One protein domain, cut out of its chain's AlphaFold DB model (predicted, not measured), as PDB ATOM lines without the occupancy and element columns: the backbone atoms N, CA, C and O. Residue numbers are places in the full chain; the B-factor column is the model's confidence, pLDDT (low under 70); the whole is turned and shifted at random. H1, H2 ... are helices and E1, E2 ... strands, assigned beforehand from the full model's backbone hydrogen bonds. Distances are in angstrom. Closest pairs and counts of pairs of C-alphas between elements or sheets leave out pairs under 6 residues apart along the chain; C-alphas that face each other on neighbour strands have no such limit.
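AT A GLANCE: This is residues 12 to 172 and 294 to 330 of the 508 residues of the protein "Ecm4p" of Malassezia vespertilionis (UniProt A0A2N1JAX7). There is little regular structure: a small twisted sheet, with H1 over one face and H2 over the other, sits among long loops, and residues 321 to 330 stick out. Five named helices and four named strands hold under half of the 198 printed residues; the class is mixed, as is the sheet E2 E1 E3 E4. The whole is compact, with a radius of gyration of the C-alphas of 18.2 A and spans of 56 by 51 by 37 A.

IN THESE COORDINATES: Residues 43 to 47 are E1, 52 to 63 H1, 75 to 77 E2, 115 to 122 H2, 134 to 137 E3, 142 to 145 E4, 148 to 155 H3, 294 to 304 H4, 325 to 330 H5. C-alpha 43 is at (175.791, 99.235, 70.953), C-alpha 330 at (188.477, 119.587, 103.022).

HOW THE PARTS SIT: E1 is parallel to E2, with N 76 and O 45 2.9 A apart. E3 and E4 form a hairpin, with N 135 and O 145 2.9 A apart. H1 touches H3, the closest C-alphas being Trp 53 and Ser 148, 5.6 A. Every O i to N i+4 pair is within hydrogen-bond range in H2 and H4, 7 of 8 in H1, 3 of 4 in H3 and 0 of 2 in H5, which has 1 of 3 O i to N i+3 pairs.

THE WHOLE: Residues 173 to 293 are not printed; C-alphas 172 and 294 are 24.9 A apart. Of the printed residues 19 have a pLDDT under 70, among them residues 316 to 330.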
ATOM      1  N   PHE A  12     148.143 105.805  87.009       61.97
ATOM      2  CA  PHE A  12     149.375 105.134  87.421       61.97
ATOM      3  C   PHE A  12     149.105 104.163  88.588       61.97
ATOM      4  O   PHE A  12     149.893 103.247  88.815       61.97
ATOM      5  N   ALA A  13     147.982 104.349  89.286       66.81
ATOM      6  CA  ALA A  13     147.477 103.498  90.348       66.81
ATOM      7  C   ALA A  13     146.439 102.479  89.847       66.81
ATOM      8  O   ALA A  13     145.695 102.731  88.900       66.81
ATOM      9  N   ALA A  14     146.399 101.326  90.511       73.12
ATOM     10  CA  ALA A  14     145.328 100.346  90.391       73.12
ATOM     11  C   ALA A  14     144.047 100.842  91.111       73.12
ATOM     12  O   ALA A  14     144.095 101.863  91.799       73.12
ATOM     13  N   PRO A  15     142.892 100.158  90.968       68.50
ATOM     14  CA  PRO A  15     141.628 100.595  91.581       68.50
ATOM     15  C   PRO A  15     141.663 100.733  93.111       68.50
ATOM     16  O   PRO A  15     140.838 101.435  93.679       68.50
ATOM     17  N   ASP A  16     142.623 100.079  93.769       72.00
ATOM     18  CA  ASP A  16     142.908 100.175  95.207       72.00
ATOM     19  C   ASP A  16     143.728 101.425  95.592       72.00
ATOM     20  O   ASP A  16     144.118 101.584  96.744       72.00
ATOM     21  N   GLY A  17     144.039 102.290  94.624       68.81
ATOM     22  CA  GLY A  17     144.846 103.493  94.800       68.81
ATOM     23  C   GLY A  17     146.355 103.257  94.851       68.81
ATOM     24  O   GLY A  17     147.116 104.227  94.921       68.81
ATOM     25  N   LYS A  18     146.819 102.000  94.758       75.69
ATOM     26  CA  LYS A  18     148.242 101.650  94.837       75.69
ATOM     27  C   LYS A  18     148.911 101.696  93.466       75.69
ATOM     28  O   LYS A  18     148.452 101.095  92.493       75.69
ATOM     29  N   TYR A  19     150.066 102.352  93.392       80.44
ATOM     30  CA  TYR A  19     150.926 102.324  92.209       80.44
ATOM     31  C   TYR A  19     151.510 100.923  91.975       80.44
ATOM     32  O   TYR A  19     152.229 100.392  92.827       80.44
ATOM     33  N   LYS A  20     151.265 100.344  90.790       80.75
ATOM     34  CA  LYS A  20     151.893  99.089  90.347       80.75
ATOM     35  C   LYS A  20     152.844  99.359  89.187       80.75
ATOM     36  O   LYS A  20     152.444  99.803  88.109       80.75
ATOM     37  N   ARG A  21     154.128  99.078  89.409       82.81
ATOM     38  CA  ARG A  21     155.158  99.228  88.379       82.81
ATOM     39  C   ARG A  21     155.056  98.088  87.365       82.81
ATOM     40  O   ARG A  21     154.868  96.937  87.743       82.81
ATOM     41  N   GLN A  22     155.193  98.415  86.081       87.81
ATOM     42  CA  GLN A  22     155.276  97.404  85.022       87.81
ATOM     43  C   GLN A  22     156.618  96.661  85.086       87.81
ATOM     44  O   GLN A  22     157.622  97.243  85.502       87.81
ATOM     45  N   VAL A  23     156.635  95.408  84.640       88.00
ATOM     46  CA  VAL A  23     157.855  94.596  84.528       88.00
ATOM     47  C   VAL A  23     158.538  94.879  83.189       88.00
ATOM     48  O   VAL A  23     157.862  95.005  82.172       88.00
ATOM     49  N   SER A  24     159.868  94.986  83.181       89.12
ATOM     50  CA  SER A  24     160.662  95.161  81.957       89.12
ATOM     51  C   SER A  24     160.585  93.936  81.038       89.12
ATOM     52  O   SER A  24     160.628  92.798  81.509       89.12
ATOM     53  N   ALA A  25     160.473  94.183  79.729       90.38
ATOM     54  CA  ALA A  25     160.184  93.166  78.716       90.38
ATOM     55  C   ALA A  25     161.436  92.562  78.058       90.38
ATOM     56  O   ALA A  25     161.454  91.367  77.785       90.38
ATOM     57  N   PHE A  26     162.477  93.365  77.819       95.69
ATOM     58  CA  PHE A  26     163.696  92.926  77.134       95.69
ATOM     59  C   PHE A  26     164.775  92.612  78.165       95.69
ATOM     60  O   PHE A  26     165.150  93.485  78.954       95.69
ATOM     61  N   ARG A  27     165.233  91.357  78.176       96.38
ATOM     62  CA  ARG A  27     166.057  90.769  79.248       96.38
ATOM     63  C   ARG A  27     167.279  90.010  78.720       96.38
ATOM     64  O   ARG A  27     167.888  89.254  79.466       96.38
ATOM     65  N   ASP A  28     167.630  90.204  77.448       97.38
ATOM     66  CA  ASP A  28     168.851  89.622  76.893       97.38
ATOM     67  C   ASP A  28     170.091  90.318  77.498       97.38
ATOM     68  O   ASP A  28     170.004  91.405  78.086       97.38
ATOM     69  N   VAL A  29     171.258  89.686  77.370       97.19
ATOM     70  CA  VAL A  29     172.541  90.177  77.902       97.19
ATOM     71  C   VAL A  29     173.599  90.246  76.805       97.19
ATOM     72  O   VAL A  29     173.501  89.549  75.796       97.19
ATOM     73  N   VAL A  30     174.611  91.096  77.003       97.12
ATOM     74  CA  VAL A  30     175.810  91.138  76.152       97.12
ATOM     75  C   VAL A  30     176.879  90.249  76.774       97.12
ATOM     76  O   VAL A  30     177.329  90.521  77.887       97.12
ATOM     77  N   GLU A  31     177.293  89.208  76.059       94.50
ATOM     78  CA  GLU A  31     178.277  88.228  76.525       94.50
ATOM     79  C   GLU A  31     179.039  87.597  75.354       94.50
ATOM     80  O   GLU A  31     178.517  87.497  74.240       94.50
ATOM     81  N   LYS A  32     180.281  87.170  75.612       93.00
ATOM     82  CA  LYS A  32     181.118  86.510  74.602       93.00
ATOM     83  C   LYS A  32     180.542  85.144  74.235       93.00
ATOM     84  O   LYS A  32     180.224  84.358  75.123       93.00
ATOM     85  N   GLY A  33     180.455  84.838  72.946       90.88
ATOM     86  CA  GLY A  33     179.829  83.616  72.431       90.88
ATOM     87  C   GLY A  33     178.296  83.664  72.391       90.88
ATOM     88  O   GLY A  33     177.668  82.673  72.010       90.88
ATOM     89  N   GLY A  34     177.683  84.777  72.810       92.81
ATOM     90  CA  GLY A  34     176.235  84.952  72.855       92.81
ATOM     91  C   GLY A  34     175.648  85.549  71.571       92.81
ATOM     92  O   GLY A  34     176.341  85.945  70.639       92.81
ATOM     93  N   LYS A  35     174.317  85.699  71.538       94.88
ATOM     94  CA  LYS A  35     173.605  86.418  70.457       94.88
ATOM     95  C   LYS A  35     174.083  87.875  70.320       94.88
ATOM     96  O   LYS A  35     174.121  88.444  69.221       94.88
ATOM     97  N   PHE A  36     174.442  88.483  71.446       97.19
ATOM     98  CA  PHE A  36     174.928  89.853  71.547       97.19
ATOM     99  C   PHE A  36     176.394  89.854  71.987       97.19
ATOM    100  O   PHE A  36     176.696  90.013  73.163       97.19
ATOM    101  N   GLU A  37     177.286  89.675  71.014       97.06
ATOM    102  CA  GLU A  37     178.739  89.767  71.195       97.06
ATOM    103  C   GLU A  37     179.208  91.195  71.509       97.06
ATOM    104  O   GLU A  37     178.817  92.134  70.803       97.06
ATOM    105  N   PRO A  38     180.099  91.383  72.497       96.69
ATOM    106  CA  PRO A  38     180.655  92.689  72.803       96.69
ATOM    107  C   PRO A  38     181.523  93.203  71.644       96.69
ATOM    108  O   PRO A  38     182.575  92.663  71.326       96.69
ATOM    109  N   GLU A  39     181.069  94.279  71.002       96.31
ATOM    110  CA  GLU A  39     181.702  94.882  69.824       96.31
ATOM    111  C   GLU A  39     181.701  96.415  69.974       96.31
ATOM    112  O   GLU A  39     180.672  97.020  70.308       96.31
ATOM    113  N   ILE A  40     182.837  97.065  69.692       96.44
ATOM    114  CA  ILE A  40     182.929  98.534  69.617       96.44
ATOM    115  C   ILE A  40     182.065  99.030  68.446       96.44
ATOM    116  O   ILE A  40     182.035  98.424  67.376       96.44
ATOM    117  N   GLY A  41     181.321 100.119  68.647       95.00
ATOM    118  CA  GLY A  41     180.442 100.710  67.632       95.00
ATOM    119  C   GLY A  41     179.106  99.988  67.415       95.00
ATOM    120  O   GLY A  41     178.221 100.539  66.755       95.00
ATOM    121  N   ARG A  42     178.902  98.795  67.997       96.62
ATOM    122  CA  ARG A  42     177.656  98.020  67.847       96.62
ATOM    123  C   ARG A  42     176.517  98.537  68.721       96.62
ATOM    124  O   ARG A  42     175.369  98.559  68.279       96.62
ATOM    125  N   TYR A  43     176.814  98.945  69.948       97.69
ATOM    126  CA  TYR A  43     175.791  99.235  70.953       97.69
ATOM    127  C   TYR A  43     175.614 100.727  71.210       97.69
ATOM    128  O   TYR A  43     176.569 101.499  71.152       97.69
ATOM    129  N   LYS A  44     174.386 101.130  71.538       97.12
ATOM    130  CA  LYS A  44     174.039 102.492  71.972       97.12
ATOM    131  C   LYS A  44     173.264 102.421  73.283       97.12
ATOM    132  O   LYS A  44     172.466 101.506  73.483       97.12
ATOM    133  N   LEU A  45     173.476 103.394  74.162       97.88
ATOM    134  CA  LEU A  45     172.733 103.507  75.415       97.88
ATOM    135  C   LEU A  45     171.784 104.705  75.336       97.88
ATOM    136  O   LEU A  45     172.232 105.849  75.272       97.88
ATOM    137  N   ILE A  46     170.476 104.444  75.348       98.25
ATOM    138  CA  ILE A  46     169.449 105.491  75.309       98.25
ATOM    139  C   ILE A  46     168.948 105.753  76.731       98.25
ATOM    140  O   ILE A  46     168.450 104.845  77.403       98.25
ATOM    141  N   VAL A  47     169.079 106.992  77.207       98.12
ATOM    142  CA  VAL A  47     168.825 107.365  78.610       98.12
ATOM    143  C   VAL A  47     168.094 108.692  78.739       98.12
ATOM    144  O   VAL A  47     168.034 109.478  77.804       98.12
ATOM    145  N   SER A  48     167.639 108.983  79.957       97.56
ATOM    146  CA  SER A  48     167.353 110.343  80.416       97.56
ATOM    147  C   SER A  48     168.146 110.610  81.695       97.56
ATOM    148  O   SER A  48     168.089 109.782  82.609       97.56
ATOM    149  N   TYR A  49     168.808 111.768  81.806       96.75
ATOM    150  CA  TYR A  49     169.452 112.196  83.059       96.75
ATOM    151  C   TYR A  49     168.453 112.338  84.216       96.75
ATOM    152  O   TYR A  49     168.799 112.166  85.387       96.75
ATOM    153  N   ALA A  50     167.175 112.571  83.913       96.19
ATOM    154  CA  ALA A  50     166.142 112.659  84.933       96.19
ATOM    155  C   ALA A  50     165.816 111.315  85.596       96.19
ATOM    156  O   ALA A  50     165.497 111.275  86.787       96.19
ATOM    157  N   CYS A  51     165.900 110.210  84.852       97.38
ATOM    158  CA  CYS A  51     165.421 108.907  85.298       97.38
ATOM    159  C   CYS A  51     166.429 108.229  86.248       97.38
ATOM    160  O   CYS A  51     167.558 107.962  85.832       97.38
ATOM    161  N   PRO A  52     166.049 107.861  87.491       98.00
ATOM    162  CA  PRO A  52     166.965 107.193  88.419       98.00
ATOM    163  C   PRO A  52     167.406 105.810  87.922       98.00
ATOM    164  O   PRO A  52     168.548 105.419  88.136       98.00
ATOM    165  N   TRP A  53     166.542 105.091  87.202       97.62
ATOM    166  CA  TRP A  53     166.854 103.771  86.644       97.62
ATOM    167  C   TRP A  53     167.918 103.860  85.547       97.62
ATOM    168  O   TRP A  53     168.850 103.062  85.530       97.62
ATOM    169  N   ALA A  54     167.818 104.864  84.670       98.00
ATOM    170  CA  ALA A  54     168.811 105.092  83.622       98.00
ATOM    171  C   ALA A  54     170.122 105.653  84.189       98.00
ATOM    172  O   ALA A  54     171.202 105.308  83.718       98.00
ATOM    173  N   HIS A  55     170.030 106.451  85.255       98.56
ATOM    174  CA  HIS A  55     171.189 106.996  85.952       98.56
ATOM    175  C   HIS A  55     172.088 105.888  86.544       98.56
ATOM    176  O   HIS A  55     173.302 106.037  86.556       98.56
ATOM    177  N   ARG A  56     171.548 104.718  86.913       98.38
ATOM    178  CA  ARG A  56     172.376 103.564  87.332       98.38
ATOM    179  C   ARG A  56     173.349 103.122  86.238       98.38
ATOM    180  O   ARG A  56     174.530 102.933  86.509       98.38
ATOM    181  N   ALA A  57     172.855 102.997  85.006       98.19
ATOM    182  CA  ALA A  57     173.677 102.628  83.858       98.19
ATOM    183  C   ALA A  57     174.691 103.730  83.513       98.19
ATOM    184  O   ALA A  57     175.826 103.418  83.173       98.19
ATOM    185  N   LEU A  58     174.316 105.009  83.656       98.38
ATOM    186  CA  LEU A  58     175.236 106.139  83.475       98.38
ATOM    187  C   LEU A  58     176.409 106.102  84.462       98.38
ATOM    188  O   LEU A  58     177.554 106.236  84.035       98.38
ATOM    189  N   ILE A  59     176.129 105.871  85.748       98.44
ATOM    190  CA  ILE A  59     177.158 105.773  86.789       98.44
ATOM    191  C   ILE A  59     178.100 104.609  86.477       98.44
ATOM    192  O   ILE A  59     179.306 104.807  86.416       98.44
ATOM    193  N   VAL A  60     177.575 103.411  86.188       98.00
ATOM    194  CA  VAL A  60     178.421 102.245  85.859       98.00
ATOM    195  C   VAL A  60     179.232 102.465  84.583       98.00
ATOM    196  O   VAL A  60     180.411 102.124  84.554       98.00
ATOM    197  N   ARG A  61     178.648 103.092  83.552       97.75
ATOM    198  CA  ARG A  61     179.355 103.461  82.316       97.75
ATOM    199  C   ARG A  61     180.575 104.337  82.612       97.75
ATOM    200  O   ARG A  61     181.634 104.107  82.034       97.75
ATOM    201  N   LYS A  62     180.424 105.318  83.506       97.44
ATOM    202  CA  LYS A  62     181.479 106.267  83.886       97.44
ATOM    203  C   LYS A  62     182.513 105.639  84.829       97.44
ATOM    204  O   LYS A  62     183.709 105.777  84.605       97.44
ATOM    205  N   LEU A  63     182.058 104.867  85.814       97.31
ATOM    206  CA  LEU A  63     182.893 104.097  86.741       97.31
ATOM    207  C   LEU A  63     183.807 103.095  86.013       97.31
ATOM    208  O   LEU A  63     184.997 103.011  86.300       97.31
ATOM    209  N   LYS A  64     183.269 102.381  85.017       96.75
ATOM    210  CA  LYS A  64     184.027 101.464  84.150       96.75
ATOM    211  C   LYS A  64     184.778 102.182  83.019       96.75
ATOM    212  O   LYS A  64     185.321 101.509  82.150       96.75
ATOM    213  N   LYS A  65     184.794 103.522  82.988       96.75
ATOM    214  CA  LYS A  65     185.443 104.357  81.956       96.75
ATOM    215  C   LYS A  65     185.078 103.984  80.517       96.75
ATOM    216  O   LYS A  65     185.857 104.202  79.589       96.75
ATOM    217  N   MET A  66     183.883 103.437  80.303       96.50
ATOM    218  CA  MET A  66     183.407 103.090  78.961       96.50
ATOM    219  C   MET A  66     183.279 104.338  78.085       96.50
ATOM    220  O   MET A  66     183.379 104.259  76.869       96.50
ATOM    221  N   ASP A  67     183.069 105.498  78.706       94.31
ATOM    222  CA  ASP A  67     182.994 106.797  78.048       94.31
ATOM    223  C   ASP A  67     184.329 107.314  77.508       94.31
ATOM    224  O   ASP A  67     184.317 108.207  76.664       94.31
ATOM    225  N   GLN A  68     185.452 106.753  77.963       95.00
ATOM    226  CA  GLN A  68     186.793 107.104  77.490       95.00
ATOM    227  C   GLN A  68     187.227 106.272  76.278       95.00
ATOM    228  O   GLN A  68     188.201 106.623  75.615       95.00
ATOM    229  N   VAL A  69     186.516 105.181  75.979       96.25
ATOM    230  CA  VAL A  69     186.799 104.330  74.823       96.25
ATOM    231  C   VAL A  69     185.970 104.827  73.630       96.25
ATOM    232  O   VAL A  69     184.737 104.834  73.705       96.25
ATOM    233  N   PRO A  70     186.607 105.252  72.521       95.38
ATOM    234  CA  PRO A  70     185.894 105.735  71.341       95.38
ATOM    235  C   PRO A  70     184.898 104.705  70.810       95.38
ATOM    236  O   PRO A  70     185.200 103.515  70.737       95.38
ATOM    237  N   ASP A  71     183.698 105.170  70.457       94.19
ATOM    238  CA  ASP A  71     182.594 104.354  69.936       94.19
ATOM    239  C   ASP A  71     182.129 103.193  70.835       94.19
ATOM    240  O   ASP A  71     181.282 102.390  70.427       94.19
ATOM    241  N   LEU A  72     182.594 103.125  72.086       96.19
ATOM    242  CA  LEU A  72     182.114 102.156  73.060       96.19
ATOM    243  C   LEU A  72     180.886 102.700  73.791       96.19
ATOM    244  O   LEU A  72     180.936 103.694  74.518       96.19
ATOM    245  N   LEU A  73     179.755 102.029  73.570       96.38
ATOM    246  CA  LEU A  73     178.456 102.376  74.143       96.38
ATOM    247  C   LEU A  73     178.156 103.901  74.138       96.38
ATOM    248  O   LEU A  73     177.977 104.498  75.211       96.38
ATOM    249  N   PRO A  74     178.123 104.570  72.963       96.06
ATOM    250  CA  PRO A  74     177.774 105.985  72.882       96.06
ATOM    251  C   PRO A  74     176.380 106.273  73.440       96.06
ATOM    252  O   PRO A  74     175.465 105.448  73.337       96.06
ATOM    253  N   LEU A  75     176.232 107.465  74.015       96.00
ATOM    254  CA  LEU A  75     175.014 107.890  74.689       96.00
ATOM    255  C   LEU A  75     174.061 108.619  73.736       96.00
ATOM    256  O   LEU A  75     174.475 109.507  72.990       96.00
ATOM    257  N   THR A  76     172.778 108.295  73.844       97.00
ATOM    258  CA  THR A  76     171.675 109.060  73.260       97.00
ATOM    259  C   THR A  76     170.761 109.508  74.400       97.00
ATOM    260  O   THR A  76     170.152 108.685  75.085       97.00
ATOM    261  N   VAL A  77     170.674 110.813  74.643       97.38
ATOM    262  CA  VAL A  77     169.861 111.384  75.724       97.38
ATOM    263  C   VAL A  77     168.533 111.866  75.153       97.38
ATOM    264  O   VAL A  77     168.517 112.686  74.236       97.38
ATOM    265  N   VAL A  78     167.428 111.364  75.700       97.25
ATOM    266  CA  VAL A  78     166.071 111.821  75.361       97.25
ATOM    267  C   VAL A  78     165.758 113.154  76.035       97.25
ATOM    268  O   VAL A  78     166.318 113.489  77.081       97.25
ATOM    269  N   ASN A  79     164.811 113.890  75.463       96.50
ATOM    270  CA  ASN A  79     164.294 115.123  76.041       96.50
ATOM    271  C   ASN A  79     163.626 114.866  77.398       96.50
ATOM    272  O   ASN A  79     163.058 113.800  77.648       96.50
ATOM    273  N   THR A  80     163.710 115.842  78.302       95.38
ATOM    274  CA  THR A  80     163.233 115.666  79.687       95.38
ATOM    275  C   THR A  80     161.716 115.599  79.810       95.38
ATOM    276  O   THR A  80     161.208 114.959  80.733       95.38
ATOM    277  N   PHE A  81     160.985 116.244  78.901       94.81
ATOM    278  CA  PHE A  81     159.532 116.269  78.939       94.81
ATOM    279  C   PHE A  81     158.946 114.941  78.450       94.81
ATOM    280  O   PHE A  81     159.113 114.545  77.297       94.81
ATOM    281  N   LEU A  82     158.224 114.256  79.336       92.81
ATOM    282  CA  LEU A  82     157.525 113.014  79.029       92.81
ATOM    283  C   LEU A  82     156.066 113.325  78.671       92.81
ATOM    284  O   LEU A  82     155.180 113.307  79.525       92.81
ATOM    285  N   GLY A  83     155.834 113.617  77.390       88.31
ATOM    286  CA  GLY A  83     154.504 113.895  76.846       88.31
ATOM    287  C   GLY A  83     153.658 112.637  76.601       88.31
ATOM    288  O   GLY A  83     154.049 111.509  76.907       88.31
ATOM    289  N   ALA A  84     152.496 112.810  75.961       86.50
ATOM    290  CA  ALA A  84     151.544 111.721  75.693       86.50
ATOM    291  C   ALA A  84     152.124 110.571  74.840       86.50
ATOM    292  O   ALA A  84     151.718 109.412  74.974       86.50
ATOM    293  N   LYS A  85     153.092 110.873  73.964       86.62
ATOM    294  CA  LYS A  85     153.779 109.874  73.130       86.62
ATOM    295  C   LYS A  85     154.903 109.135  73.873       86.62
ATOM    296  O   LYS A  85     155.315 108.068  73.416       86.62
ATOM    297  N   GLY A  86     155.304 109.610  75.054       91.44
ATOM    298  CA  GLY A  86     156.426 109.098  75.839       91.44
ATOM    299  C   GLY A  86     157.698 109.917  75.616       91.44
ATOM    300  O   GLY A  86     157.627 111.092  75.270       91.44
ATOM    301  N   TRP A  87     158.856 109.297  75.844       95.44
ATOM    302  CA  TRP A  87     160.162 109.938  75.680       95.44
ATOM    303  C   TRP A  87     160.407 110.316  74.215       95.44
ATOM    304  O   TRP A  87     160.252 109.462  73.336       95.44
ATOM    305  N   SER A  88     160.809 111.563  73.960       94.50
ATOM    306  CA  SER A  88     161.121 112.061  72.617       94.50
ATOM    307  C   SER A  88     162.618 112.304  72.424       94.50
ATOM    308  O   SER A  88     163.354 112.613  73.362       94.50
ATOM    309  N   LEU A  89     163.065 112.143  71.184       93.62
ATOM    310  CA  LEU A  89     164.393 112.523  70.697       93.62
ATOM    311  C   LEU A  89     164.335 113.811  69.865       93.62
ATOM    312  O   LEU A  89     165.370 114.381  69.539       93.62
ATOM    313  N   GLU A  90     163.131 114.272  69.534       89.56
ATOM    314  CA  GLU A  90     162.873 115.579  68.942       89.56
ATOM    315  C   GLU A  90     162.310 116.553  69.975       89.56
ATOM    316  O   GLU A  90     161.689 116.135  70.966       89.56
ATOM    317  N   ASP A  91     162.516 117.846  69.723       85.88
ATOM    318  CA  ASP A  91     161.964 118.919  70.544       85.88
ATOM    319  C   ASP A  91     160.434 118.796  70.581       85.88
ATOM    320  O   ASP A  91     159.784 118.861  69.536       85.88
ATOM    321  N   PRO A  92     159.848 118.531  71.764       84.00
ATOM    322  CA  PRO A  92     158.414 118.383  71.889       84.00
ATOM    323  C   PRO A  92     157.735 119.730  71.656       84.00
ATOM    324  O   PRO A  92     158.202 120.762  72.133       84.00
ATOM    325  N   ASP A  93     156.587 119.694  70.987       85.19
ATOM    326  CA  ASP A  93     155.692 120.842  70.863       85.19
ATOM    327  C   ASP A  93     154.980 121.084  72.206       85.19
ATOM    328  O   ASP A  93     153.938 120.492  72.506       85.19
ATOM    329  N   THR A  94     155.625 121.849  73.089       84.12
ATOM    330  CA  THR A  94     155.107 122.200  74.415       84.12
ATOM    331  C   THR A  94     155.670 123.534  74.902       84.12
ATOM    332  O   THR A  94     156.822 123.875  74.653       84.12
ATOM    333  N   ASP A  95     154.850 124.262  75.655       85.81
ATOM    334  CA  ASP A  95     155.209 125.458  76.422       85.81
ATOM    335  C   ASP A  95     155.832 125.137  77.794       85.81
ATOM    336  O   ASP A  95     156.309 126.026  78.502       85.81
ATOM    337  N   ARG A  96     155.830 123.861  78.194       89.06
ATOM    338  CA  ARG A  96     156.377 123.407  79.472       89.06
ATOM    339  C   ARG A  96     157.895 123.389  79.442       89.06
ATOM    340  O   ARG A  96     158.519 123.194  78.401       89.06
ATOM    341  N   ILE A  97     158.499 123.511  80.626       89.06
ATOM    342  CA  ILE A  97     159.951 123.409  80.746       89.06
ATOM    343  C   ILE A  97     160.439 122.062  80.202       89.06
ATOM    344  O   ILE A  97     160.004 120.992  80.629       89.06
ATOM    345  N   ASN A  98     161.367 122.137  79.256       91.56
ATOM    346  CA  ASN A  98     161.992 120.984  78.641       91.56
ATOM    347  C   ASN A  98     163.464 121.295  78.372       91.56
ATOM    348  O   ASN A  98     163.788 122.284  77.721       91.56
ATOM    349  N   ILE A  99     164.347 120.429  78.853       93.56
ATOM    350  CA  ILE A  99     165.755 120.435  78.479       93.56
ATOM    351  C   ILE A  99     165.930 119.453  77.330       93.56
ATOM    352  O   ILE A  99     165.523 118.286  77.408       93.56
ATOM    353  N   ARG A 100     166.516 119.968  76.252       93.31
ATOM    354  CA  ARG A 100     166.831 119.203  75.056       93.31
ATOM    355  C   ARG A 100     167.961 118.215  75.355       93.31
ATOM    356  O   ARG A 100     168.985 118.584  75.920       93.31
ATOM    357  N   GLY A 101     167.750 116.961  74.979       93.06
ATOM    358  CA  GLY A 101     168.748 115.903  74.991       93.06
ATOM    359  C   GLY A 101     169.682 115.991  73.781       93.06
ATOM    360  O   GLY A 101     169.815 117.028  73.137       93.06
ATOM    361  N   THR A 102     170.335 114.887  73.429       93.44
ATOM    362  CA  THR A 102     171.330 114.877  72.337       93.44
ATOM    363  C   THR A 102     170.705 114.850  70.944       93.44
ATOM    364  O   THR A 102     171.420 114.962  69.950       93.44
ATOM    365  N   GLY A 103     169.390 114.646  70.851       90.62
ATOM    366  CA  GLY A 103     168.740 114.250  69.607       90.62
ATOM    367  C   GLY A 103     169.033 112.796  69.234       90.62
ATOM    368  O   GLY A 103     169.765 112.091  69.938       90.62
ATOM    369  N   ASN A 104     168.450 112.339  68.125       92.56
ATOM    370  CA  ASN A 104     168.685 110.994  67.612       92.56
ATOM    371  C   ASN A 104     169.938 110.943  66.723       92.56
ATOM    372  O   ASN A 104     169.935 111.425  65.594       92.56
ATOM    373  N   ASN A 105     170.998 110.327  67.245       88.75
ATOM    374  CA  ASN A 105     172.277 110.099  66.569       88.75
ATOM    375  C   ASN A 105     172.538 108.604  66.292       88.75
ATOM    376  O   ASN A 105     173.690 108.179  66.168       88.75
ATOM    377  N   ILE A 106     171.482 107.786  66.242       92.62
ATOM    378  CA  ILE A 106     171.589 106.346  66.003       92.62
ATOM    379  C   ILE A 106     171.525 106.081  64.499       92.62
ATOM    380  O   ILE A 106     170.512 106.340  63.851       92.62
ATOM    381  N   SER A 107     172.614 105.524  63.966       90.50
ATOM    382  CA  SER A 107     172.797 105.277  62.536       90.50
ATOM    383  C   SER A 107     171.664 104.441  61.932       90.50
ATOM    384  O   SER A 107     171.305 103.382  62.455       90.50
ATOM    385  N   GLY A 108     171.113 104.919  60.814       92.25
ATOM    386  CA  GLY A 108     170.020 104.279  60.075       92.25
ATOM    387  C   GLY A 108     168.634 104.471  60.699       92.25
ATOM    388  O   GLY A 108     167.664 103.871  60.233       92.25
ATOM    389  N   ARG A 109     168.527 105.263  61.772       94.81
ATOM    390  CA  ARG A 109     167.288 105.508  62.528       94.81
ATOM    391  C   ARG A 109     167.069 106.984  62.796       94.81
ATOM    392  O   ARG A 109     166.260 107.320  63.643       94.81
ATOM    393  N   GLU A 110     167.732 107.869  62.064       93.62
ATOM    394  CA  GLU A 110     167.724 109.323  62.269       93.62
ATOM    395  C   GLU A 110     166.307 109.919  62.197       93.62
ATOM    396  O   GLU A 110     166.024 110.947  62.801       93.62
ATOM    397  N   LYS A 111     165.400 109.238  61.484       93.56
ATOM    398  CA  LYS A 111     163.979 109.595  61.340       93.56
ATOM    399  C   LYS A 111     163.088 109.088  62.481       93.56
ATOM    400  O   LYS A 111     161.871 109.190  62.383       93.56
ATOM    401  N   TRP A 112     163.645 108.449  63.505       94.94
ATOM    402  CA  TRP A 112     162.878 108.016  64.673       94.94
ATOM    403  C   TRP A 112     162.867 109.136  65.699       94.94
ATOM    404  O   TRP A 112     163.910 109.632  66.125       94.94
ATOM    405  N   HIS A 113     161.667 109.541  66.080       93.75
ATOM    406  CA  HIS A 113     161.439 110.753  66.859       93.75
ATOM    407  C   HIS A 113     161.109 110.431  68.315       93.75
ATOM    408  O   HIS A 113     161.273 111.276  69.199       93.75
ATOM    409  N   TYR A 114     160.685 109.196  68.593       95.25
ATOM    410  CA  TYR A 114     160.251 108.763  69.912       95.25
ATOM    411  C   TYR A 114     160.933 107.466  70.318       95.25
ATOM    412  O   TYR A 114     161.215 106.591  69.504       95.25
ATOM    413  N   LEU A 115     161.105 107.276  71.627       96.19
ATOM    414  CA  LEU A 115     161.622 106.017  72.162       96.19
ATOM    415  C   LEU A 115     160.735 104.822  71.780       96.19
ATOM    416  O   LEU A 115     161.220 103.704  71.649       96.19
ATOM    417  N   ARG A 116     159.432 105.057  71.578       95.50
ATOM    418  CA  ARG A 116     158.480 104.036  71.124       95.50
ATOM    419  C   ARG A 116     158.897 103.384  69.807       95.50
ATOM    420  O   ARG A 116     158.670 102.190  69.663       95.50
ATOM    421  N   ASP A 117     159.517 104.132  68.899       96.00
ATOM    422  CA  ASP A 117     159.917 103.626  67.584       96.00
ATOM    423  C   ASP A 117     160.931 102.475  67.732       96.00
ATOM    424  O   ASP A 117     160.803 101.444  67.079       96.00
ATOM    425  N   PHE A 118     161.855 102.582  68.698       96.88
ATOM    426  CA  PHE A 118     162.812 101.519  69.036       96.88
ATOM    427  C   PHE A 118     162.140 100.277  69.618       96.88
ATOM    428  O   PHE A 118     162.518  99.154  69.295       96.88
ATOM    429  N   TYR A 119     161.129 100.471  70.463       97.06
ATOM    430  CA  TYR A 119     160.371  99.365  71.043       97.06
ATOM    431  C   TYR A 119     159.544  98.630  69.988       97.06
ATOM    432  O   TYR A 119     159.550  97.406  69.977       97.06
ATOM    433  N   LEU A 120     158.890  99.360  69.080       96.19
ATOM    434  CA  LEU A 120     158.110  98.773  67.987       96.19
ATOM    435  C   LEU A 120     158.987  98.092  66.931       96.19
ATOM    436  O   LEU A 120     158.552  97.134  66.301       96.19
ATOM    437  N   ALA A 121     160.223  98.559  66.744       96.00
ATOM    438  CA  ALA A 121     161.191  97.877  65.894       96.00
ATOM    439  C   ALA A 121     161.671  96.551  66.500       96.00
ATOM    440  O   ALA A 121     161.869  95.582  65.771       96.00
ATOM    441  N   ALA A 122     161.847  96.501  67.824       96.25
ATOM    442  CA  ALA A 122     162.243  95.284  68.528       96.25
ATOM    443  C   ALA A 122     161.084  94.280  68.675       96.25
ATOM    444  O   ALA A 122     161.303  93.076  68.555       96.25
ATOM    445  N   ASP A 123     159.867  94.772  68.914       96.06
ATOM    446  CA  ASP A 123     158.629  93.995  68.975       96.06
ATOM    447  C   ASP A 123     157.449  94.829  68.425       96.06
ATOM    448  O   ASP A 123     156.945  95.722  69.119       96.06
ATOM    449  N   PRO A 124     156.954  94.532  67.206       95.31
ATOM    450  CA  PRO A 124     155.827  95.248  66.599       95.31
ATOM    451  C   PRO A 124     154.528  95.190  67.410       95.31
ATOM    452  O   PRO A 124     153.658  96.044  67.236       95.31
ATOM    453  N   ASN A 125     154.390  94.202  68.299       94.06
ATOM    454  CA  ASN A 125     153.218  94.012  69.147       94.06
ATOM    455  C   ASN A 125     153.421  94.568  70.566       94.06
ATOM    456  O   ASN A 125     152.603  94.294  71.446       94.06
ATOM    457  N   TYR A 126     154.471  95.358  70.815       92.06
ATOM    458  CA  TYR A 126     154.753  95.899  72.142       92.06
ATOM    459  C   TYR A 126     153.640  96.843  72.633       92.06
ATOM    460  O   TYR A 126     153.453  97.948  72.121       92.06
ATOM    461  N   GLN A 127     152.915  96.428  73.679       87.88
ATOM    462  CA  GLN A 127     151.770  97.182  74.223       87.88
ATOM    463  C   GLN A 127     152.078  97.973  75.504       87.88
ATOM    464  O   GLN A 127     151.258  98.777  75.958       87.88
ATOM    465  N   GLN A 128     153.236  97.745  76.128       89.56
ATOM    466  CA  GLN A 128     153.589  98.389  77.395       89.56
ATOM    467  C   GLN A 128     154.183  99.793  77.183       89.56
ATOM    468  O   GLN A 128     154.348 100.271  76.061       89.56
ATOM    469  N   ARG A 129     154.510 100.511  78.269       90.12
ATOM    470  CA  ARG A 129     155.151 101.833  78.145       90.12
ATOM    471  C   ARG A 129     156.621 101.675  77.737       90.12
ATOM    472  O   ARG A 129     157.321 100.891  78.381       90.12
ATOM    473  N   PRO A 130     157.119 102.422  76.737       93.81
ATOM    474  CA  PRO A 130     158.551 102.531  76.465       93.81
ATOM    475  C   PRO A 130     159.269 103.197  77.645       93.81
ATOM    476  O   PRO A 130     158.875 104.282  78.080       93.81
ATOM    477  N   THR A 131     160.306 102.555  78.176       95.44
ATOM    478  CA  THR A 131     161.062 103.041  79.345       95.44
ATOM    479  C   THR A 131     162.543 103.213  79.024       95.44
ATOM    480  O   THR A 131     163.062 102.568  78.116       95.44
ATOM    481  N   VAL A 132     163.212 104.095  79.768       97.00
ATOM    482  CA  VAL A 132     164.677 104.212  79.805       97.00
ATOM    483  C   VAL A 132     165.199 103.585  81.108       97.00
ATOM    484  O   VAL A 132     164.512 103.699  82.132       97.00
ATOM    485  N   PRO A 133     166.402 102.981  81.125       98.06
ATOM    486  CA  PRO A 133     167.385 102.917  80.036       98.06
ATOM    487  C   PRO A 133     167.033 101.882  78.958       98.06
ATOM    488  O   PRO A 133     166.316 100.923  79.228       98.06
ATOM    489  N   VAL A 134     167.569 102.069  77.750       98.31
ATOM    490  CA  VAL A 134     167.538 101.073  76.667       98.31
ATOM    491  C   VAL A 134     168.961 100.785  76.216       98.31
ATOM    492  O   VAL A 134     169.679 101.699  75.807       98.31
ATOM    493  N   PHE A 135     169.342  99.513  76.260       98.12
ATOM    494  CA  PHE A 135     170.571  99.013  75.661       98.12
ATOM    495  C   PHE A 135     170.255  98.529  74.243       98.12
ATOM    496  O   PHE A 135     169.619  97.491  74.056       98.12
ATOM    497  N   TRP A 136     170.629  99.326  73.248       98.00
ATOM    498  CA  TRP A 136     170.246  99.135  71.851       98.00
ATOM    499  C   TRP A 136     171.357  98.453  71.052       98.00
ATOM    500  O   TRP A 136     172.506  98.892  71.105       98.00
ATOM    501  N   ASP A 137     171.013  97.425  70.271       97.94
ATOM    502  CA  ASP A 137     171.915  96.797  69.304       97.94
ATOM    503  C   ASP A 137     171.691  97.380  67.905       97.94
ATOM    504  O   ASP A 137     170.662  97.154  67.263       97.94
ATOM    505  N   ASN A 138     172.686  98.107  67.401       96.06
ATOM    506  CA  ASN A 138     172.626  98.716  66.082       96.06
ATOM    507  C   ASN A 138     172.643  97.677  64.952       96.06
ATOM    508  O   ASN A 138     171.980  97.900  63.937       96.06
ATOM    509  N   LYS A 139     173.362  96.561  65.147       95.81
ATOM    510  CA  LYS A 139     173.618  95.509  64.149       95.81
ATOM    511  C   LYS A 139     172.370  94.680  63.874       95.81
ATOM    512  O   LYS A 139     172.006  94.498  62.718       95.81
ATOM    513  N   LEU A 140     171.704  94.215  64.930       96.31
ATOM    514  CA  LEU A 140     170.452  93.456  64.816       96.31
ATOM    515  C   LEU A 140     169.210  94.350  64.777       96.31
ATOM    516  O   LEU A 140     168.127  93.883  64.442       96.31
ATOM    517  N   GLY A 141     169.357  95.628  65.122       96.50
ATOM    518  CA  GLY A 141     168.258  96.581  65.153       96.50
ATOM    519  C   GLY A 141     167.171  96.233  66.154       96.50
ATOM    520  O   GLY A 141     165.991  96.358  65.842       96.50
ATOM    521  N   THR A 142     167.580  95.814  67.350       97.62
ATOM    522  CA  THR A 142     166.677  95.410  68.427       97.62
ATOM    523  C   THR A 142     167.166  95.905  69.789       97.62
ATOM    524  O   THR A 142     168.304  96.361  69.941       97.62
ATOM    525  N   ILE A 143     166.297  95.815  70.794       98.12
ATOM    526  CA  ILE A 143     166.627  96.111  72.188       98.12
ATOM    527  C   ILE A 143     167.238  94.856  72.811       98.12
ATOM    528  O   ILE A 143     166.611  93.802  72.819       98.12
ATOM    529  N   VAL A 144     168.437  94.990  73.380       98.00
ATOM    530  CA  VAL A 144     169.067  93.928  74.176       98.00
ATOM    531  C   VAL A 144     168.395  93.861  75.544       98.00
ATOM    532  O   VAL A 144     167.863  92.834  75.952       98.00
ATOM    533  N   ASN A 145     168.380  94.989  76.256       98.25
ATOM    534  CA  ASN A 145     167.920  95.026  77.636       98.25
ATOM    535  C   ASN A 145     167.285  96.379  77.992       98.25
ATOM    536  O   ASN A 145     167.784  97.436  77.591       98.25
ATOM    537  N   ASN A 146     166.198  96.346  78.768       97.38
ATOM    538  CA  ASN A 146     165.582  97.531  79.375       97.38
ATOM    539  C   ASN A 146     165.333  97.393  80.893       97.38
ATOM    540  O   ASN A 146     164.555  98.150  81.481       97.38
ATOM    541  N   GLU A 147     165.984  96.436  81.552       96.75
ATOM    542  CA  GLU A 147     166.017  96.277  83.004       96.75
ATOM    543  C   GLU A 147     167.334  96.823  83.573       96.75
ATOM    544  O   GLU A 147     168.394  96.206  83.499       96.75
ATOM    545  N   SER A 148     167.259  97.998  84.199       96.25
ATOM    546  CA  SER A 148     168.422  98.688  84.769       96.25
ATOM    547  C   SER A 148     169.258  97.837  85.733       96.25
ATOM    548  O   SER A 148     170.470  98.022  85.778       96.25
ATOM    549  N   ALA A 149     168.638  96.944  86.516       94.38
ATOM    550  CA  ALA A 149     169.345  96.135  87.510       94.38
ATOM    551  C   ALA A 149     170.187  95.019  86.872       94.38
ATOM    552  O   ALA A 149     171.276  94.726  87.351       94.38
ATOM    553  N   GLU A 150     169.716  94.423  85.779       96.06
ATOM    554  CA  GLU A 150     170.481  93.425  85.021       96.06
ATOM    555  C   GLU A 150     171.517  94.090  84.124       96.06
ATOM    556  O   GLU A 150     172.645  93.613  84.018       96.06
ATOM    557  N   MET A 151     171.151  95.237  83.545       97.25
ATOM    558  CA  MET A 151     172.025  96.034  82.698       97.25
ATOM    559  C   MET A 151     173.337  96.378  83.395       97.25
ATOM    560  O   MET A 151     174.407  96.082  82.870       97.25
ATOM    561  N   ILE A 152     173.271  96.927  84.611       97.25
ATOM    562  CA  ILE A 152     174.486  97.252  85.365       97.25
ATOM    563  C   ILE A 152     175.327  96.020  85.707       97.25
ATOM    564  O   ILE A 152     176.542  96.147  85.821       97.25
ATOM    565  N   ARG A 153     174.714  94.833  85.837       96.25
ATOM    566  CA  ARG A 153     175.424  93.592  86.165       96.25
ATOM    567  C   ARG A 153     176.270  93.121  84.998       96.25
ATOM    568  O   ARG A 153     177.478  92.976  85.178       96.25
ATOM    569  N   PHE A 154     175.683  92.951  83.810       96.25
ATOM    570  CA  PHE A 154     176.472  92.533  82.649       96.25
ATOM    571  C   PHE A 154     177.441  93.630  82.191       96.25
ATOM    572  O   PHE A 154     178.532  93.305  81.731       96.25
ATOM    573  N   MET A 155     177.124  94.917  82.402       96.62
ATOM    574  CA  MET A 155     178.052  96.026  82.137       96.62
ATOM    575  C   MET A 155     179.354  95.955  82.950       96.62
ATOM    576  O   MET A 155     180.350  96.526  82.519       96.62
ATOM    577  N   ASN A 156     179.404  95.239  84.082       94.50
ATOM    578  CA  ASN A 156     180.676  95.037  84.787       94.50
ATOM    579  C   ASN A 156     181.702  94.285  83.930       94.50
ATOM    580  O   ASN A 156     182.893  94.539  84.071       94.50
ATOM    581  N   ASN A 157     181.248  93.390  83.044       92.31
ATOM    582  CA  ASN A 157     182.115  92.397  82.404       92.31
ATOM    583  C   ASN A 157     182.030  92.398  80.870       92.31
ATOM    584  O   ASN A 157     182.973  91.963  80.214       92.31
ATOM    585  N   CYS A 158     180.923  92.855  80.273       94.69
ATOM    586  CA  CYS A 158     180.669  92.635  78.848       94.69
ATOM    587  C   CYS A 158     181.722  93.286  77.941       94.69
ATOM    588  O   CYS A 158     182.111  92.687  76.951       94.69
ATOM    589  N   PHE A 159     182.236  94.461  78.301       95.88
ATOM    590  CA  PHE A 159     183.231  95.185  77.505       95.88
ATOM    591  C   PHE A 159     184.643  95.136  78.080       95.88
ATOM    592  O   PHE A 159     185.492  95.889  77.617       95.88
ATOM    593  N   ASP A 160     184.903  94.290  79.080       93.56
ATOM    594  CA  ASP A 160     186.113  94.360  79.910       93.56
ATOM    595  C   ASP A 160     187.417  94.321  79.090       93.56
ATOM    596  O   ASP A 160     188.368  95.033  79.394       93.56
ATOM    597  N   GLU A 161     187.427  93.597  77.967       94.06
ATOM    598  CA  GLU A 161     188.581  93.527  77.057       94.06
ATOM    599  C   GLU A 161     188.931  94.855  76.360       94.06
ATOM    600  O   GLU A 161     190.085  95.072  75.987       94.06
ATOM    601  N   PHE A 162     187.959  95.757  76.202       95.12
ATOM    602  CA  PHE A 162     188.133  97.055  75.545       95.12
ATOM    603  C   PHE A 162     188.472  98.180  76.527       95.12
ATOM    604  O   PHE A 162     188.856  99.267  76.098       95.12
ATOM    605  N   LEU A 163     188.310  97.950  77.831       95.75
ATOM    606  CA  LEU A 163     188.457  98.996  78.844       95.75
ATOM    607  C   LEU A 163     189.928  99.265  79.191       95.75
ATOM    608  O   LEU A 163     190.782  98.416  78.922       95.75
ATOM    609  N   PRO A 164     190.250 100.419  79.803       94.31
ATOM    610  CA  PRO A 164     191.567 100.666  80.388       94.31
ATOM    611  C   PRO A 164     191.920  99.650  81.482       94.31
ATOM    612  O   PRO A 164     191.050  99.246  82.250       94.31
ATOM    613  N   GLU A 165     193.199  99.274  81.584       93.56
ATOM    614  CA  GLU A 165     193.683  98.213  82.489       93.56
ATOM    615  C   GLU A 165     193.271  98.418  83.956       93.56
ATOM    616  O   GLU A 165     192.943  97.460  84.645       93.56
ATOM    617  N   ASP A 166     193.218  99.665  84.429       94.12
ATOM    618  CA  ASP A 166     192.928  99.979  85.830       94.12
ATOM    619  C   ASP A 166     191.466  99.738  86.245       94.12
ATOM    620  O   ASP A 166     191.162  99.688  87.436       94.12
ATOM    621  N   VAL A 167     190.565  99.566  85.273       94.44
ATOM    622  CA  VAL A 167     189.152  99.231  85.503       94.44
ATOM    623  C   VAL A 167     188.775  97.840  84.986       94.44
ATOM    624  O   VAL A 167     187.622  97.428  85.155       94.44
ATOM    625  N   ARG A 168     189.716  97.097  84.385       93.44
ATOM    626  CA  ARG A 168     189.500  95.700  83.975       93.44
ATOM    627  C   ARG A 168     189.325  94.805  85.193       93.44
ATOM    628  O   ARG A 168     189.971  95.003  86.219       93.44
ATOM    629  N   GLY A 169     188.402  93.853  85.121       92.00
ATOM    630  CA  GLY A 169     188.062  92.948  86.223       92.00
ATOM    631  C   GLY A 169     187.398  93.616  87.436       92.00
ATOM    632  O   GLY A 169     186.932  92.920  88.339       92.00
ATOM    633  N   VAL A 170     187.305  94.952  87.475       93.81
ATOM    634  CA  VAL A 170     186.581  95.677  88.526       93.81
ATOM    635  C   VAL A 170     185.086  95.424  88.361       93.81
ATOM    636  O   VAL A 170     184.509  95.704  87.309       93.81
ATOM    637  N   THR A 171     184.459  94.920  89.422       95.44
ATOM    638  CA  THR A 171     183.022  94.648  89.484       95.44
ATOM    639  C   THR A 171     182.397  95.300  90.710       95.44
ATOM    640  O   THR A 171     182.960  95.275  91.806       95.44
ATOM    641  N   TYR A 172     181.196  95.843  90.529       96.50
ATOM    642  CA  TYR A 172     180.368  96.390  91.604       96.50
ATOM    643  C   TYR A 172     179.390  95.354  92.180       96.50
ATOM    644  O   TYR A 172     178.594  95.681  93.057       96.50
ATOM    645  N   PHE A 294     170.752 118.117  87.812       95.56
ATOM    646  CA  PHE A 294     169.606 118.614  88.578       95.56
ATOM    647  C   PHE A 294     168.603 119.402  87.734       95.56
ATOM    648  O   PHE A 294     167.405 119.363  88.032       95.56
ATOM    649  N   ALA A 295     169.054 120.094  86.686       94.50
ATOM    650  CA  ALA A 295     168.157 120.833  85.811       94.50
ATOM    651  C   ALA A 295     167.255 119.848  85.057       94.50
ATOM    652  O   ALA A 295     166.031 120.017  85.070       94.50
ATOM    653  N   SER A 296     167.832 118.769  84.510       95.50
ATOM    654  CA  SER A 296     167.067 117.715  83.834       95.50
ATOM    655  C   SER A 296     166.140 116.963  84.777       95.50
ATOM    656  O   SER A 296     164.982 116.708  84.436       95.50
ATOM    657  N   ILE A 297     166.623 116.636  85.980       96.62
ATOM    658  CA  ILE A 297     165.825 115.991  87.026       96.62
ATOM    659  C   ILE A 297     164.587 116.842  87.335       96.62
ATOM    660  O   ILE A 297     163.462 116.365  87.192       96.62
ATOM    661  N   LYS A 298     164.760 118.116  87.699       95.19
ATOM    662  CA  LYS A 298     163.629 118.980  88.064       95.19
ATOM    663  C   LYS A 298     162.694 119.223  86.875       95.19
ATOM    664  O   LYS A 298     161.481 119.129  87.043       95.19
ATOM    665  N   ALA A 299     163.233 119.492  85.683       94.44
ATOM    666  CA  ALA A 299     162.421 119.721  84.488       94.44
ATOM    667  C   ALA A 299     161.496 118.530  84.206       94.44
ATOM    668  O   ALA A 299     160.288 118.708  84.079       94.44
ATOM    669  N   HIS A 300     162.030 117.307  84.222       96.31
ATOM    670  CA  HIS A 300     161.239 116.110  83.963       96.31
ATOM    671  C   HIS A 300     160.086 115.926  84.955       96.31
ATOM    672  O   HIS A 300     158.933 115.810  84.535       96.31
ATOM    673  N   TYR A 301     160.378 115.887  86.260       96.19
ATOM    674  CA  TYR A 301     159.369 115.510  87.252       96.19
ATOM    675  C   TYR A 301     158.255 116.548  87.376       96.19
ATOM    676  O   TYR A 301     157.085 116.163  87.397       96.19
ATOM    677  N   TYR A 302     158.605 117.837  87.419       94.94
ATOM    678  CA  TYR A 302     157.622 118.902  87.603       94.94
ATOM    679  C   TYR A 302     156.811 119.169  86.333       94.94
ATOM    680  O   TYR A 302     155.613 119.417  86.450       94.94
ATOM    681  N   ALA A 303     157.409 119.074  85.138       93.69
ATOM    682  CA  ALA A 303     156.704 119.350  83.884       93.69
ATOM    683  C   ALA A 303     155.831 118.182  83.408       93.69
ATOM    684  O   ALA A 303     154.734 118.410  82.893       93.69
ATOM    685  N   SER A 304     156.319 116.945  83.556       94.12
ATOM    686  CA  SER A 304     155.718 115.774  82.900       94.12
ATOM    687  C   SER A 304     154.575 115.144  83.691       94.12
ATOM    688  O   SER A 304     153.650 114.573  83.113       94.12
ATOM    689  N   HIS A 305     154.610 115.215  85.023       93.75
ATOM    690  CA  HIS A 305     153.603 114.582  85.876       93.75
ATOM    691  C   HIS A 305     152.392 115.492  86.091       93.75
ATOM    692  O   HIS A 305     152.096 115.895  87.214       93.75
ATOM    693  N   VAL A 306     151.662 115.775  85.010       91.06
ATOM    694  CA  VAL A 306     150.518 116.709  84.998       91.06
ATOM    695  C   VAL A 306     149.405 116.304  85.977       91.06
ATOM    696  O   VAL A 306     148.678 117.156  86.470       91.06
ATOM    697  N   LEU A 307     149.286 115.012  86.306       89.31
ATOM    698  CA  LEU A 307     148.325 114.524  87.305       89.31
ATOM    699  C   LEU A 307     148.664 114.962  88.737       89.31
ATOM    700  O   LEU A 307     147.759 115.126  89.545       89.31
ATOM    701  N   ILE A 308     149.950 115.130  89.049       92.50
ATOM    702  CA  ILE A 308     150.432 115.555  90.371       92.50
ATOM    703  C   ILE A 308     150.609 117.074  90.400       92.50
ATOM    704  O   ILE A 308     150.239 117.725  91.371       92.50
ATOM    705  N   ASN A 309     151.169 117.632  89.324       94.00
ATOM    706  CA  ASN A 309     151.463 119.051  89.176       94.00
ATOM    707  C   ASN A 309     150.853 119.599  87.871       94.00
ATOM    708  O   ASN A 309     151.550 119.696  86.852       94.00
ATOM    709  N   PRO A 310     149.555 119.961  87.865       92.88
ATOM    710  CA  PRO A 310     148.864 120.406  86.655       92.88
ATOM    711  C   PRO A 310     149.501 121.632  86.000       92.88
ATOM    712  O   PRO A 310     149.593 121.694  84.773       92.88
ATOM    713  N   THR A 311     150.000 122.577  86.799       91.00
ATOM    714  CA  THR A 311     150.604 123.825  86.306       91.00
ATOM    715  C   THR A 311     151.966 123.606  85.653       91.00
ATOM    716  O   THR A 311     152.412 124.449  84.884       91.00
ATOM    717  N   GLY A 312     152.645 122.486  85.930       87.88
ATOM    718  CA  GLY A 312     153.989 122.220  85.411       87.88
ATOM    719  C   GLY A 312     155.086 123.105  86.011       87.88
ATOM    720  O   GLY A 312     156.233 123.037  85.570       87.88
ATOM    721  N   ILE A 313     154.751 123.931  87.006       87.81
ATOM    722  CA  ILE A 313     155.686 124.861  87.638       87.81
ATOM    723  C   ILE A 313     156.630 124.070  88.541       87.81
ATOM    724  O   ILE A 313     156.191 123.250  89.348       87.81
ATOM    725  N   ARG A 314     157.935 124.316  88.409       82.25
ATOM    726  CA  ARG A 314     158.950 123.764  89.312       82.25
ATOM    727  C   ARG A 314     159.178 124.706  90.487       82.25
ATOM    728  O   ARG A 314     159.142 125.920  90.321       82.25
ATOM    729  N   THR A 315     159.501 124.155  91.648       74.81
ATOM    730  CA  THR A 315     160.039 124.948  92.758       74.81
ATOM    731  C   THR A 315     161.516 125.244  92.504       74.81
ATOM    732  O   THR A 315     162.262 124.349  92.089       74.81
ATOM    733  N   ASP A 316     161.987 126.456  92.797       66.50
ATOM    734  CA  ASP A 316     163.426 126.756  92.729       66.50
ATOM    735  C   ASP A 316     164.229 125.922  93.741       66.50
ATOM    736  O   ASP A 316     165.344 125.504  93.433       66.50
ATOM    737  N   GLY A 317     163.587 125.480  94.829       56.81
ATOM    738  CA  GLY A 317     164.180 124.600  95.839       56.81
ATOM    739  C   GLY A 317     165.277 125.304  96.644       56.81
ATOM    740  O   GLY A 317     165.801 126.337  96.237       56.81
ATOM    741  N   ALA A 318     165.619 124.762  97.813       47.41
ATOM    742  CA  ALA A 318     166.719 125.289  98.617       47.41
ATOM    743  C   ALA A 318     168.042 125.171  97.836       47.41
ATOM    744  O   ALA A 318     168.395 124.076  97.386       47.41
ATOM    745  N   SER A 319     168.748 126.293  97.668       38.47
ATOM    746  CA  SER A 319     169.971 126.414  96.871       38.47
ATOM    747  C   SER A 319     170.990 125.315  97.201       38.47
ATOM    748  O   SER A 319     171.347 125.071  98.352       38.47
ATOM    749  N   THR A 320     171.476 124.624  96.171       47.16
ATOM    750  CA  THR A 320     172.554 123.628  96.285       47.16
ATOM    751  C   THR A 320     173.941 124.280  96.372       47.16
ATOM    752  O   THR A 320     174.922 123.597  96.648       47.16
ATOM    753  N   GLU A 321     174.029 125.602  96.193       36.59
ATOM    754  CA  GLU A 321     175.275 126.377  96.075       36.59
ATOM    755  C   GLU A 321     176.119 126.442  97.360       36.59
ATOM    756  O   GLU A 321     177.334 126.597  97.279       36.59
ATOM    757  N   GLY A 322     175.535 126.219  98.543       34.47
ATOM    758  CA  GLY A 322     176.282 126.200  99.812       34.47
ATOM    759  C   GLY A 322     177.291 125.048  99.966       34.47
ATOM    760  O   GLY A 322     178.002 124.990 100.960       34.47
ATOM    761  N   HIS A 323     177.365 124.123  99.005       46.59
ATOM    762  CA  HIS A 323     178.160 122.894  99.111       46.59
ATOM    763  C   HIS A 323     179.551 122.983  98.461       46.59
ATOM    764  O   HIS A 323     180.373 122.100  98.692       46.59
ATOM    765  N   GLY A 324     179.826 124.021  97.659       32.00
ATOM    766  CA  GLY A 324     181.103 124.161  96.946       32.00
ATOM    767  C   GLY A 324     182.239 124.716  97.811       32.00
ATOM    768  O   GLY A 324     183.347 124.187  97.795       32.00
ATOM    769  N   ALA A 325     181.960 125.744  98.619       31.95
ATOM    770  CA  ALA A 325     183.010 126.521  99.287       31.95
ATOM    771  C   ALA A 325     183.617 125.842 100.532       31.95
ATOM    772  O   ALA A 325     184.798 126.020 100.819       31.95
ATOM    773  N   GLU A 326     182.851 125.034 101.275       37.50
ATOM    774  CA  GLU A 326     183.364 124.360 102.482       37.50
ATOM    775  C   GLU A 326     184.208 123.111 102.171       37.50
ATOM    776  O   GLU A 326     185.052 122.713 102.980       37.50
ATOM    777  N   VAL A 327     184.013 122.481 101.004       44.66
ATOM    778  CA  VAL A 327     184.606 121.166 100.702       44.66
ATOM    779  C   VAL A 327     185.892 121.263  99.883       44.66
ATOM    780  O   VAL A 327     186.764 120.416 100.073       44.66
ATOM    781  N   GLU A 328     186.103 122.321  99.091       37.91
ATOM    782  CA  GLU A 328     187.432 122.620  98.523       37.91
ATOM    783  C   GLU A 328     188.502 122.669  99.626       37.91
ATOM    784  O   GLU A 328     189.588 122.102  99.492       37.91
ATOM    785  N   HIS A 329     188.136 123.210 100.790       38.75
ATOM    786  CA  HIS A 329     189.017 123.289 101.949       38.75
ATOM    787  C   HIS A 329     189.259 121.928 102.645       38.75
ATOM    788  O   HIS A 329     190.290 121.731 103.293       38.75
ATOM    789  N   LEU A 330     188.342 120.960 102.504       38.59
ATOM    790  CA  LEU A 330     188.477 119.587 103.022       38.59
ATOM    791  C   LEU A 330     189.246 118.675 102.055       38.59
ATOM    792  O   LEU A 330     190.087 117.892 102.502       38.59
TER     793      LEU A 330